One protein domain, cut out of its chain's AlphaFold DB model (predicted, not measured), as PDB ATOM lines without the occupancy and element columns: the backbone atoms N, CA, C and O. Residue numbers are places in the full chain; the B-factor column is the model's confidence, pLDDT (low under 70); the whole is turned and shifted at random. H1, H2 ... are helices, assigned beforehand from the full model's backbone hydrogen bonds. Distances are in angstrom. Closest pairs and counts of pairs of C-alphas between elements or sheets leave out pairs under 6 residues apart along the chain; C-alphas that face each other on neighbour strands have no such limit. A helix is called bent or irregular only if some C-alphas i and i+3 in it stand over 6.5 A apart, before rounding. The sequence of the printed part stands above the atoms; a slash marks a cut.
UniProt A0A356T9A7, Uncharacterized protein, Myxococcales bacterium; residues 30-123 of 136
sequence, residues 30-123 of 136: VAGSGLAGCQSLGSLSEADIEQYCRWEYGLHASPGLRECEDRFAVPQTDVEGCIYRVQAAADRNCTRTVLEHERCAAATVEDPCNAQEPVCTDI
ATOM      1  N   VAL A  30     -34.655  36.461  19.036       81.50
ATOM      2  CA  VAL A  30     -35.816  35.741  19.564       81.50
ATOM      3  C   VAL A  30     -35.346  34.880  20.729       81.50
ATOM      4  O   VAL A  30     -34.392  34.111  20.608       81.50
ATOM      5  N   ALA A  31     -36.003  35.058  21.864       83.19
ATOM      6  CA  ALA A  31     -35.707  34.378  23.106       83.19
ATOM      7  C   ALA A  31     -36.136  32.897  23.021       83.19
ATOM      8  O   ALA A  31     -36.965  32.526  22.186       83.19
ATOM      9  N   GLY A  32     -35.585  32.030  23.870       81.81
ATOM     10  CA  GLY A  32     -35.935  30.609  23.947       81.81
ATOM     11  C   GLY A  32     -37.416  30.362  24.257       81.81
ATOM     12  O   GLY A  32     -37.984  29.384  23.769       81.81
ATOM     13  N   SER A  33     -38.063  31.277  24.980       83.81
ATOM     14  CA  SER A  33     -39.512  31.306  25.220       83.81
ATOM     15  C   SER A  33     -40.341  31.645  23.977       83.81
ATOM     16  O   SER A  33     -41.563  31.498  23.997       83.81
ATOM     17  N   GLY A  34     -39.711  32.100  22.890       85.31
ATOM     18  CA  GLY A  34     -40.369  32.597  21.680       85.31
ATOM     19  C   GLY A  34     -40.748  34.082  21.730       85.31
ATOM     20  O   GLY A  34     -41.321  34.587  20.766       85.31
ATOM     21  N   LEU A  35     -40.433  34.783  22.824       87.69
ATOM     22  CA  LEU A  35     -40.639  36.224  22.971       87.69
ATOM     23  C   LEU A  35     -39.499  37.037  22.337       87.69
ATOM     24  O   LEU A  35     -38.432  36.519  22.002       87.69
ATOM     25  N   ALA A  36     -39.708  38.343  22.183       85.69
ATOM     26  CA  ALA A  36     -38.656  39.250  21.743       85.69
ATOM     27  C   ALA A  36     -37.617  39.426  22.864       85.69
ATOM     28  O   ALA A  36     -37.916  39.997  23.909       85.69
ATOM     29  N   GLY A  37     -36.377  38.976  22.653       81.06
ATOM     30  CA  GLY A  37     -35.356  38.947  23.704       81.06
ATOM     31  C   GLY A  37     -34.978  40.317  24.271       81.06
ATOM     32  O   GLY A  37     -34.539  40.390  25.411       81.06
ATOM     33  N   CYS A  38     -35.177  41.393  23.508       81.31
ATOM     34  CA  CYS A  38     -34.954  42.779  23.926       81.31
ATOM     35  C   CYS A  38     -36.151  43.413  24.657       81.31
ATOM     36  O   CYS A  38     -36.028  44.526  25.166       81.31
ATOM     37  N   GLN A  39     -37.313  42.753  24.676       83.38
ATOM     38  CA  GLN A  39     -38.491  43.257  25.373       83.38
ATOM     39  C   GLN A  39     -38.193  43.321  26.870       83.38
ATOM     40  O   GLN A  39     -37.590  42.405  27.431       83.38
ATOM     41  N   SER A  40     -38.593  44.409  27.525       81.38
ATOM     42  CA  SER A  40     -38.490  44.502  28.980       81.38
ATOM     43  C   SER A  40     -39.521  43.582  29.622       81.38
ATOM     44  O   SER A  40     -40.683  43.570  29.207       81.38
ATOM     45  N   LEU A  41     -39.116  42.878  30.680       78.69
ATOM     46  CA  LEU A  41     -40.020  42.101  31.532       78.69
ATOM     47  C   LEU A  41     -41.207  42.933  32.039       78.69
ATOM     48  O   LEU A  41     -42.328  42.441  32.071       78.69
ATOM     49  N   GLY A  42     -40.976  44.210  32.365       77.88
ATOM     50  CA  GLY A  42     -42.017  45.137  32.824       77.88
ATOM     51  C   GLY A  42     -43.078  45.481  31.778       77.88
ATOM     52  O   GLY A  42     -44.120  46.033  32.111       77.88
ATOM     53  N   SER A  43     -42.818  45.167  30.508       83.19
ATOM     54  CA  SER A  43     -43.713  45.454  29.382       83.19
ATOM     55  C   SER A  43     -44.407  44.214  28.816       83.19
ATOM     56  O   SER A  43     -45.060  44.306  27.775       83.19
ATOM     57  N   LEU A  44     -44.231  43.053  29.451       84.75
ATOM     58  CA  LEU A  44     -44.872  41.814  29.019       84.75
ATOM     59  C   LEU A  44     -46.376  41.869  29.286       84.75
ATOM     60  O   LEU A  44     -46.817  42.303  30.350       84.75
ATOM     61  N   SER A  45     -47.167  41.403  28.323       89.12
ATOM     62  CA  SER A  45     -48.589  41.157  28.558       89.12
ATOM     63  C   SER A  45     -48.785  39.911  29.428       89.12
ATOM     64  O   SER A  45     -47.894  39.069  29.529       89.12
ATOM     65  N   GLU A  46     -49.971  39.737  30.017       88.88
ATOM     66  CA  GLU A  46     -50.300  38.516  30.776       88.88
ATOM     67  C   GLU A  46     -50.076  37.237  29.951       88.88
ATOM     68  O   GLU A  46     -49.563  36.246  30.467       88.88
ATOM     69  N   ALA A  47     -50.394  37.277  28.652       89.88
ATOM     70  CA  ALA A  47     -50.179  36.158  27.739       89.88
ATOM     71  C   ALA A  47     -48.686  35.871  27.505       89.88
ATOM     72  O   ALA A  47     -48.286  34.706  27.465       89.88
ATOM     73  N   ASP A  48     -47.859  36.916  27.394       90.75
ATOM     74  CA  ASP A  48     -46.408  36.767  27.241       90.75
ATOM     75  C   ASP A  48     -45.778  36.193  28.517       90.75
ATOM     76  O   ASP A  48     -44.915  35.319  28.448       90.75
ATOM     77  N   ILE A  49     -46.246  36.632  29.689       87.69
ATOM     78  CA  ILE A  49     -45.809  36.100  30.987       87.69
ATOM     79  C   ILE A  49     -46.159  34.610  31.090       87.69
ATOM     80  O   ILE A  49     -45.313  33.797  31.461       87.69
ATOM     81  N   GLU A  50     -47.376  34.220  30.708       90.56
ATOM     82  CA  GLU A  50     -47.795  32.815  30.707       90.56
ATOM     83  C   GLU A  50     -46.970  31.971  29.715       90.56
ATOM     84  O   GLU A  50     -46.598  30.832  30.010       90.56
ATOM     85  N   GLN A  51     -46.651  32.519  28.537       90.62
ATOM     86  CA  GLN A  51     -45.774  31.877  27.555       90.62
ATOM     87  C   GLN A  51     -44.357  31.672  28.106       90.62
ATOM     88  O   GLN A  51     -43.837  30.555  28.035       90.62
ATOM     89  N   TYR A  52     -43.759  32.710  28.694       88.50
ATOM     90  CA  TYR A  52     -42.453  32.632  29.344       88.50
ATOM     91  C   TYR A  52     -42.445  31.575  30.459       88.50
ATOM     92  O   TYR A  52     -41.570  30.713  30.488       88.50
ATOM     93  N   CYS A  53     -43.456  31.566  31.327       88.19
ATOM     94  CA  CYS A  53     -43.508  30.637  32.453       88.19
ATOM     95  C   CYS A  53     -43.740  29.181  32.047       88.19
ATOM     96  O   CYS A  53     -43.230  28.272  32.700       88.19
ATOM     97  N   ARG A  54     -44.451  28.932  30.940       89.12
ATOM     98  CA  ARG A  54     -44.518  27.589  30.342       89.12
ATOM     99  C   ARG A  54     -43.158  27.122  29.831       89.12
ATOM    100  O   ARG A  54     -42.826  25.948  29.990       89.12
ATOM    101  N   TRP A  55     -42.384  28.023  29.229       89.12
ATOM    102  CA  TRP A  55     -41.019  27.727  28.805       89.12
ATOM    103  C   TRP A  55     -40.102  27.448  30.004       89.12
ATOM    104  O   TRP A  55     -39.456  26.403  30.016       89.12
ATOM    105  N   GLU A  56     -40.116  28.302  31.035       84.00
ATOM    106  CA  GLU A  56     -39.312  28.129  32.258       84.00
ATOM    107  C   GLU A  56     -39.641  26.792  32.930       84.00
ATOM    108  O   GLU A  56     -38.752  25.984  33.188       84.00
ATOM    109  N   TYR A  57     -40.929  26.483  33.103       83.25
ATOM    110  CA  TYR A  57     -41.375  25.188  33.620       83.25
ATOM    111  C   TYR A  57     -40.853  24.004  32.785       83.25
ATOM    112  O   TYR A  57     -40.446  22.981  33.336       83.25
ATOM    113  N   GLY A  58     -40.815  24.151  31.457       79.75
ATOM    114  CA  GLY A  58     -40.238  23.163  30.546       79.75
ATOM    115  C   GLY A  58     -38.750  22.896  30.795       79.75
ATOM    116  O   GLY A  58     -38.325  21.746  30.674       79.75
ATOM    117  N   LEU A  59     -37.974  23.904  31.208       76.00
ATOM    118  CA  LEU A  59     -36.572  23.716  31.611       76.00
ATOM    119  C   LEU A  59     -36.457  22.840  32.864       76.00
ATOM    120  O   LEU A  59     -35.545  22.024  32.983       76.00
ATOM    121  N   HIS A  60     -37.407  22.982  33.790       66.44
ATOM    122  CA  HIS A  60     -37.428  22.284  35.074       66.44
ATOM    123  C   HIS A  60     -38.127  20.918  35.035       66.44
ATOM    124  O   HIS A  60     -38.202  20.262  36.068       66.44
ATOM    125  N   ALA A  61     -38.622  20.441  33.887       62.50
ATOM    126  CA  ALA A  61     -39.344  19.164  33.787       62.50
ATOM    127  C   ALA A  61     -38.458  17.907  33.982       62.50
ATOM    128  O   ALA A  61     -38.950  16.778  33.949       62.50
ATOM    129  N   SER A  62     -37.150  18.066  34.205       51.84
ATOM    130  CA  SER A  62     -36.242  17.006  34.674       51.84
ATOM    131  C   SER A  62     -35.050  17.606  35.429       51.84
ATOM    132  O   SER A  62     -33.920  17.547  34.942       51.84
ATOM    133  N   PRO A  63     -35.254  18.191  36.620       51.56
ATOM    134  CA  PRO A  63     -34.144  18.670  37.409       51.56
ATOM    135  C   PRO A  63     -33.530  17.435  38.062       51.56
ATOM    136  O   PRO A  63     -34.173  16.753  38.865       51.56
ATOM    137  N   GLY A  64     -32.284  17.117  37.722       45.06
ATOM    138  CA  GLY A  64     -31.483  16.298  38.619       45.06
ATOM    139  C   GLY A  64     -31.478  17.022  39.961       45.06
ATOM    140  O   GLY A  64     -30.841  18.061  40.078       45.06
ATOM    141  N   LEU A  65     -32.266  16.532  40.922       49.22
ATOM    142  CA  LEU A  65     -32.390  17.055  42.281       49.22
ATOM    143  C   LEU A  65     -31.040  16.897  42.990       49.22
ATOM    144  O   LEU A  65     -30.848  15.995  43.799       49.22
ATOM    145  N   ARG A  66     -30.051  17.709  42.622       51.28
ATOM    146  CA  ARG A  66     -28.802  17.816  43.357       51.28
ATOM    147  C   ARG A  66     -28.998  18.930  44.360       51.28
ATOM    148  O   ARG A  66     -29.058  20.099  43.999       51.28
ATOM    149  N   GLU A  67     -29.154  18.533  45.614       51.69
ATOM    150  CA  GLU A  67     -29.060  19.452  46.738       51.69
ATOM    151  C   GLU A  67     -27.667  20.092  46.705       51.69
ATOM    152  O   GLU A  67     -26.654  19.387  46.663       51.69
ATOM    153  N   CYS A  68     -27.611  21.421  46.664       57.06
ATOM    154  CA  CYS A  68     -26.360  22.140  46.862       57.06
ATOM    155  C   CYS A  68     -25.918  21.978  48.322       57.06
ATOM    156  O   CYS A  68     -26.762  21.999  49.222       57.06
ATOM    157  N   GLU A  69     -24.609  21.842  48.569       53.81
ATOM    158  CA  GLU A  69     -24.044  21.654  49.921       53.81
ATOM    159  C   GLU A  69     -24.488  22.757  50.909       53.81
ATOM    160  O   GLU A  69     -24.643  22.487  52.100       53.81
ATOM    161  N   ASP A  70     -24.827  23.947  50.398       51.94
ATOM    162  CA  ASP A  70     -25.247  25.119  51.176       51.94
ATOM    163  C   ASP A  70     -26.773  25.359  51.226       51.94
ATOM    164  O   ASP A  70     -27.228  26.442  51.592       51.94
ATOM    165  N   ARG A  71     -27.594  24.340  50.926       44.31
ATOM    166  CA  ARG A  71     -29.079  24.362  51.005       44.31
ATOM    167  C   ARG A  71     -29.812  25.216  49.965       44.31
ATOM    168  O   ARG A  71     -31.024  25.402  50.094       44.31
ATOM    169  N   PHE A  72     -29.143  25.699  48.925       47.38
ATOM    170  CA  PHE A  72     -29.854  26.259  47.775       47.38
ATOM    171  C   PHE A  72     -30.424  25.117  46.929       47.38
ATOM    172  O   PHE A  72     -29.707  24.408  46.232       47.38
ATOM    173  N   ALA A  73     -31.730  24.898  47.033       48.06
ATOM    174  CA  ALA A  73     -32.459  24.094  46.066       48.06
ATOM    175  C   ALA A  73     -32.831  24.990  44.879       48.06
ATOM    176  O   ALA A  73     -33.211  26.147  45.081       48.06
ATOM    177  N   VAL A  74     -32.773  24.449  43.654       49.50
ATOM    178  CA  VAL A  74     -33.483  25.027  42.500       49.50
ATOM    179  C   VAL A  74     -34.891  25.372  42.990       49.50
ATOM    180  O   VAL A  74     -35.552  24.462  43.510       49.50
ATOM    181  N   PRO A  75     -35.384  26.615  42.875       52.38
ATOM    182  CA  PRO A  75     -36.784  26.863  43.154       52.38
ATOM    183  C   PRO A  75     -37.580  26.090  42.100       52.38
ATOM    184  O   PRO A  75     -37.737  26.542  40.968       52.38
ATOM    185  N   GLN A  76     -38.039  24.881  42.440       52.50
ATOM    186  CA  GLN A  76     -39.062  24.210  41.655       52.50
ATOM    187  C   GLN A  76     -40.260  25.133  41.689       52.50
ATOM    188  O   GLN A  76     -40.848  25.371  42.742       52.50
ATOM    189  N   THR A  77     -40.546  25.723  40.542       61.09
ATOM    190  CA  THR A  77     -41.615  26.693  40.439       61.09
ATOM    191  C   THR A  77     -42.581  26.132  39.431       61.09
ATOM    192  O   THR A  77     -42.219  25.874  38.284       61.09
ATOM    193  N   ASP A  78     -43.793  25.866  39.892       74.88
ATOM    194  CA  ASP A  78     -44.905  25.659  38.990       74.88
ATOM    195  C   ASP A  78     -45.152  26.933  38.165       74.88
ATOM    196  O   ASP A  78     -44.601  28.013  38.417       74.88
ATOM    197  N   VAL A  79     -45.966  26.792  37.122       80.62
ATOM    198  CA  VAL A  79     -46.273  27.898  36.209       80.62
ATOM    199  C   VAL A  79     -46.863  29.090  36.974       80.62
ATOM    200  O   VAL A  79     -46.500  30.228  36.691       80.62
ATOM    201  N   GLU A  80     -47.712  28.845  37.976       81.81
ATOM    202  CA  GLU A  80     -48.339  29.894  38.789       81.81
ATOM    203  C   GLU A  80     -47.319  30.672  39.632       81.81
ATOM    204  O   GLU A  80     -47.324  31.907  39.633       81.81
ATOM    205  N   GLY A  81     -46.393  29.980  40.297       78.56
ATOM    206  CA  GLY A  81     -45.322  30.617  41.054       78.56
ATOM    207  C   GLY A  81     -44.369  31.413  40.158       78.56
ATOM    208  O   GLY A  81     -43.898  32.478  40.563       78.56
ATOM    209  N   CYS A  82     -44.120  30.953  38.927       81.69
ATOM    210  CA  CYS A  82     -43.366  31.733  37.946       81.69
ATOM    211  C   CYS A  82     -44.104  33.026  37.574       81.69
ATOM    212  O   CYS A  82     -43.502  34.098  37.635       81.69
ATOM    213  N   ILE A  83     -45.406  32.946  37.260       85.25
ATOM    214  CA  ILE A  83     -46.218  34.116  36.885       85.25
ATOM    215  C   ILE A  83     -46.136  35.176  37.983       85.25
ATOM    216  O   ILE A  83     -45.832  36.333  37.695       85.25
ATOM    217  N   TYR A  84     -46.310  34.768  39.243       81.75
ATOM    218  CA  TYR A  84     -46.213  35.672  40.387       81.75
ATOM    219  C   TYR A  84     -44.847  36.373  40.472       81.75
ATOM    220  O   TYR A  84     -44.785  37.585  40.677       81.75
ATOM    221  N   ARG A  85     -43.737  35.644  40.282       77.12
ATOM    222  CA  ARG A  85     -42.387  36.237  40.327       77.12
ATOM    223  C   ARG A  85     -42.122  37.194  39.174       77.12
ATOM    224  O   ARG A  85     -41.534  38.250  39.396       77.12
ATOM    225  N   VAL A  86     -42.527  36.827  37.961       79.50
ATOM    226  CA  VAL A  86     -42.331  37.660  36.769       79.50
ATOM    227  C   VAL A  86     -43.157  38.938  36.879       79.50
ATOM    228  O   VAL A  86     -42.632  40.013  36.605       79.50
ATOM    229  N   GLN A  87     -44.398  38.851  37.364       80.81
ATOM    230  CA  GLN A  87     -45.235  40.018  37.655       80.81
ATOM    231  C   GLN A  87     -44.622  40.897  38.750       80.81
ATOM    232  O   GLN A  87     -44.464  42.096  38.553       80.81
ATOM    233  N   ALA A  88     -44.163  40.310  39.858       75.62
ATOM    234  CA  ALA A  88     -43.503  41.064  40.923       75.62
ATOM    235  C   ALA A  88     -42.199  41.743  40.459       75.62
ATOM    236  O   ALA A  88     -41.833  42.800  40.973       75.62
ATOM    237  N   ALA A  89     -41.480  41.151  39.503       71.25
ATOM    238  CA  ALA A  89     -40.342  41.791  38.851       71.25
ATOM    239  C   ALA A  89     -40.808  42.923  37.918       71.25
ATOM    240  O   ALA A  89     -40.290  44.035  37.996       71.25
ATOM    241  N   ALA A  90     -41.822  42.686  37.086       70.75
ATOM    242  CA  ALA A  90     -42.410  43.706  36.221       70.75
ATOM    243  C   ALA A  90     -42.848  44.955  37.014       70.75
ATOM    244  O   ALA A  90     -42.484  46.074  36.644       70.75
ATOM    245  N   ASP A  91     -43.507  44.758  38.158       67.25
ATOM    246  CA  ASP A  91     -43.973  45.818  39.063       67.25
ATOM    247  C   ASP A  91     -42.830  46.658  39.656       67.25
ATOM    248  O   ASP A  91     -43.006  47.838  39.963       67.25
ATOM    249  N   ARG A  92     -41.624  46.089  39.775       65.88
ATOM    250  CA  ARG A  92     -40.415  46.791  40.251       65.88
ATOM    251  C   ARG A  92     -39.715  47.599  39.158       65.88
ATOM    252  O   ARG A  92     -38.595  48.064  39.368       65.88
ATOM    253  N   ASN A  93     -40.359  47.769  38.000       58.28
ATOM    254  CA  ASN A  93     -39.836  48.489  36.841       58.28
ATOM    255  C   ASN A  93     -38.444  47.985  36.422       58.28
ATOM    256  O   ASN A  93     -37.532  48.771  36.146       58.28
ATOM    257  N   CYS A  94     -38.257  46.661  36.415       63.62
ATOM    258  CA  CYS A  94     -36.988  46.080  35.999       63.62
ATOM    259  C   CYS A  94     -36.703  46.443  34.540       63.62
ATOM    260  O   CYS A  94     -37.417  46.032  33.625       63.62
ATOM    261  N   THR A  95     -35.579  47.114  34.303       65.25
ATOM    262  CA  THR A  95     -35.021  47.305  32.955       65.25
ATOM    263  C   THR A  95     -34.507  46.003  32.336       65.25
ATOM    264  O   THR A  95     -34.058  46.006  31.193       65.25
ATOM    265  N   ARG A  96     -34.583  44.891  33.076       75.69
ATOM    266  CA  ARG A  96     -34.200  43.553  32.640       75.69
ATOM    267  C   ARG A  96     -35.006  43.122  31.417       75.69
ATOM    268  O   ARG A  96     -36.238  43.201  31.393       75.69
ATOM    269  N   THR A  97     -34.288  42.637  30.418       82.62
ATOM    270  CA  THR A  97     -34.855  42.105  29.182       82.62
ATOM    271  C   THR A  97     -35.242  40.633  29.332       82.62
ATOM    272  O   THR A  97     -34.730  39.930  30.210       82.62
ATOM    273  N   VAL A  98     -36.125  40.138  28.463       81.81
ATOM    274  CA  VAL A  98     -36.507  38.717  28.442       81.81
ATOM    275  C   VAL A  98     -35.276  37.820  28.287       81.81
ATOM    276  O   VAL A  98     -35.120  36.870  29.045       81.81
ATOM    277  N   LEU A  99     -34.353  38.145  27.376       83.50
ATOM    278  CA  LEU A  99     -33.175  37.312  27.112       83.50
ATOM    279  C   LEU A  99     -32.234  37.214  28.322       83.50
ATOM    280  O   LEU A  99     -31.671  36.156  28.598       83.50
ATOM    281  N   GLU A 100     -32.058  38.308  29.064       79.38
ATOM    282  CA  GLU A 100     -31.306  38.293  30.323       79.38
ATOM    283  C   GLU A 100     -32.019  37.442  31.380       79.38
ATOM    284  O   GLU A 100     -31.382  36.751  32.178       79.38
ATOM    285  N   HIS A 101     -33.352  37.462  31.408       80.44
ATOM    286  CA  HIS A 101     -34.113  36.601  32.308       80.44
ATOM    287  C   HIS A 101     -33.925  35.122  32.012       80.44
ATOM    288  O   HIS A 101     -33.533  34.369  32.901       80.44
ATOM    289  N   GLU A 102     -34.070  34.752  30.746       83.38
ATOM    290  CA  GLU A 102     -33.907  33.383  30.285       83.38
ATOM    291  C   GLU A 102     -32.513  32.823  30.540       83.38
ATOM    292  O   GLU A 102     -32.385  31.680  30.962       83.38
ATOM    293  N   ARG A 103     -31.459  33.618  30.318       79.19
ATOM    294  CA  ARG A 103     -30.076  33.179  30.572       79.19
ATOM    295  C   ARG A 103     -29.856  32.798  32.028       79.19
ATOM    296  O   ARG A 103     -29.207  31.796  32.304       79.19
ATOM    297  N   CYS A 104     -30.414  33.579  32.946       77.56
ATOM    298  CA  CYS A 104     -30.361  33.263  34.367       77.56
ATOM    299  C   CYS A 104     -31.209  32.026  34.692       77.56
ATOM    300  O   CYS A 104     -30.712  31.134  35.368       77.56
ATOM    301  N   ALA A 105     -32.437  31.920  34.165       78.06
ATOM    302  CA  ALA A 105     -33.285  30.744  34.373       78.06
ATOM    303  C   ALA A 105     -32.606  29.453  33.874       78.06
ATOM    304  O   ALA A 105     -32.492  28.480  34.619       78.06
ATOM    305  N   ALA A 106     -32.049  29.470  32.661       78.25
ATOM    306  CA  ALA A 106     -31.292  28.356  32.099       78.25
ATOM    307  C   ALA A 106     -30.054  28.018  32.944       78.25
ATOM    308  O   ALA A 106     -29.870  26.857  33.306       78.25
ATOM    309  N   ALA A 107     -29.263  29.018  33.346       75.00
ATOM    310  CA  ALA A 107     -28.105  28.795  34.208       75.00
ATOM    311  C   ALA A 107     -28.508  28.151  35.543       75.00
ATOM    312  O   ALA A 107     -27.858  27.205  35.976       75.00
ATOM    313  N   THR A 108     -29.610  28.589  36.168       73.56
ATOM    314  CA  THR A 108     -30.098  28.001  37.431       73.56
ATOM    315  C   THR A 108     -30.571  26.556  37.301       73.56
ATOM    316  O   THR A 108     -30.638  25.849  38.304       73.56
ATOM    317  N   VAL A 109     -30.880  26.098  36.087       72.00
ATOM    318  CA  VAL A 109     -31.174  24.689  35.798       72.00
ATOM    319  C   VAL A 109     -29.894  23.898  35.543       72.00
ATOM    320  O   VAL A 109     -29.771  22.774  36.027       72.00
ATOM    321  N   GLU A 110     -28.950  24.467  34.789       72.69
ATOM    322  CA  GLU A 110     -27.690  23.814  34.417       72.69
ATOM    323  C   GLU A 110     -26.727  23.655  35.602       72.69
ATOM    324  O   GLU A 110     -26.133  22.589  35.777       72.69
ATOM    325  N   ASP A 111     -26.592  24.693  36.426       69.94
ATOM    326  CA  ASP A 111     -25.747  24.710  37.619       69.94
ATOM    327  C   ASP A 111     -26.445  25.462  38.767       69.94
ATOM    328  O   ASP A 111     -26.127  26.619  39.056       69.94
ATOM    329  N   PRO A 112     -27.404  24.825  39.460       65.31
ATOM    330  CA  PRO A 112     -28.179  25.488  40.507       65.31
ATOM    331  C   PRO A 112     -27.353  26.024  41.672       65.31
ATOM    332  O   PRO A 112     -27.822  26.910  42.386       65.31
ATOM    333  N   CYS A 113     -26.148  25.492  41.870       67.12
ATOM    334  CA  CYS A 113     -25.298  25.847  42.998       67.12
ATOM    335  C   CYS A 113     -24.420  27.062  42.707       67.12
ATOM    336  O   CYS A 113     -24.084  27.782  43.641       67.12
ATOM    337  N   ASN A 114     -24.086  27.317  41.437       64.38
ATOM    338  CA  ASN A 114     -23.236  28.445  41.048       64.38
ATOM    339  C   ASN A 114     -23.945  29.466  40.142       64.38
ATOM    340  O   ASN A 114     -23.392  30.517  39.865       64.38
ATOM    341  N   ALA A 115     -25.174  29.229  39.680       59.41
ATOM    342  CA  ALA A 115     -25.823  30.116  38.709       59.41
ATOM    343  C   ALA A 115     -26.146  31.528  39.216       59.41
ATOM    344  O   ALA A 115     -26.278  32.448  38.403       59.41
ATOM    345  N   GLN A 116     -26.279  31.719  40.535       57.09
ATOM    346  CA  GLN A 116     -26.516  33.055  41.086       57.09
ATOM    347  C   GLN A 116     -25.326  33.993  40.836       57.09
ATOM    348  O   GLN A 116     -25.569  35.168  40.576       57.09
ATOM    349  N   GLU A 117     -24.090  33.481  40.775       50.12
ATOM    350  CA  GLU A 117     -22.872  34.262  40.520       50.12
ATOM    351  C   GLU A 117     -21.983  33.580  39.458       50.12
ATOM    352  O   GLU A 117     -21.499  32.476  39.691       50.12
ATOM    353  N   PRO A 118     -21.683  34.198  38.297       51.16
ATOM    354  CA  PRO A 118     -21.909  35.598  37.933       51.16
ATOM    355  C   PRO A 118     -23.155  35.837  37.059       51.16
ATOM    356  O   PRO A 118     -23.524  36.981  36.803       51.16
ATOM    357  N   VAL A 119     -23.805  34.773  36.569       57.38
ATOM    358  CA  VAL A 119     -24.768  34.871  35.454       57.38
ATOM    359  C   VAL A 119     -25.999  35.695  35.822       57.38
ATOM    360  O   VAL A 119     -26.488  36.468  35.000       57.38
ATOM    361  N   CYS A 120     -26.497  35.552  37.049       63.22
ATOM    362  CA  CYS A 120     -27.650  36.311  37.519       63.22
ATOM    363  C   CYS A 120     -27.273  37.649  38.186       63.22
ATOM    364  O   CYS A 120     -28.116  38.544  38.202       63.22
ATOM    365  N   THR A 121     -26.043  37.813  38.693       57.50
ATOM    366  CA  THR A 121     -25.539  39.062  39.309       57.50
ATOM    367  C   THR A 121     -25.069  40.117  38.312       57.50
ATOM    368  O   THR A 121     -25.179  41.304  38.605       57.50
ATOM    369  N   ASP A 122     -24.575  39.715  37.136       53.47
ATOM    370  CA  ASP A 122     -24.184  40.650  36.065       53.47
ATOM    371  C   ASP A 122     -25.401  41.291  35.375       53.47
ATOM    372  O   ASP A 122     -25.274  42.223  34.578       53.47
ATOM    373  N   ILE A 123     -26.602  40.798  35.683       54.66
ATOM    374  CA  ILE A 123     -27.859  41.349  35.200       54.66
ATOM    375  C   ILE A 123     -28.281  42.460  36.161       54.66
ATOM    376  O   ILE A 123     -28.343  42.211  37.366       54.66
TER     377      ILE A 123
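AT A GLANCE: This is residues 30 to 123 of the 136 residues of an uncharacterized protein of Myxococcales bacterium (UniProt A0A356T9A7). Two helices, H1 and H3, run the same way side by side and meet only towards the end of H1; H2 packs on H1 at a steep slant, and the short H4 packs on H3 on the side away from H1. The leading stretch, residues 30 to 45, lies beside the first parts of H1 and H3, and a long loop, residues 60 to 78, reaches out beyond the ends of these two helices. The printed part has 94 residues with four named helices, in the order H1, H2, H3, H4, and no named strand; the class is all helix, though named elements hold under half of the residues, 45 of 94. It is compact, with a radius of gyration of the C-alphas of 12.9 A and spans of 37 by 26 by 23 A.

HOW THE PARTS SIT: Start at H1, residues 46 to 59, the longest helix. H2, residues 79 to 91, touches it, and the closest C-alphas are those of Cys 53 and Val 79, 5.4 A apart. The two run opposite ways at a steep tilt of 53 degrees. H3, residues 98 to 110, touches H1 at residues 56 to 59 of H1 alone; look at Leu 59 and Val 109, whose C-alphas are the closest at 6.9 A. H1 and H3 run the same way at a shallow tilt of 23 degrees. Beyond H3 comes H4, residues 116 to 120, which touches residues 103 to 108 of H3 alone, with the C-alphas of Cys 104 and Cys 120 closest at 5.2 A. H4 is apart from H1 and from H2, and H2 is apart from H3. In H1, H2 and H3 every O i to N i+4 pair is within hydrogen-bond range; in H4 it is 0 of 1, and 0 of 2 for O i to N i+3.

IN THESE COORDINATES: Find C-alpha 46 at (-50.300, 38.516, 30.776); from there H1 runs 20.2 A to C-alpha 59. H2 begins at C-alpha 79, at (-46.273, 27.898, 36.209), and measures 18.3 A to C-alpha 91. H3, from C-alpha 98 to C-alpha 110, is also 18.3 A long. H4 covers 5.0 A and ends at C-alpha 120, at (-27.650, 36.311, 37.519); it is neither bent nor irregular, but only just: C-alphas 116 and 119 are 6.2 A apart.

THE WHOLE: Look at Ser 45 and Glu 69 for the two C-alphas farthest apart, at 37.9 A. The printed part has no cut. The link from H1 to H2 is long, with 19 residues; H2 to H3 is short, with 6, and H3 to H4 tight, with 5. The mean pLDDT of the printed part is 72.1, and the B-factor column falls under 70 in residues 60 to 77, 91 to 95 and 111 to 123 of this model.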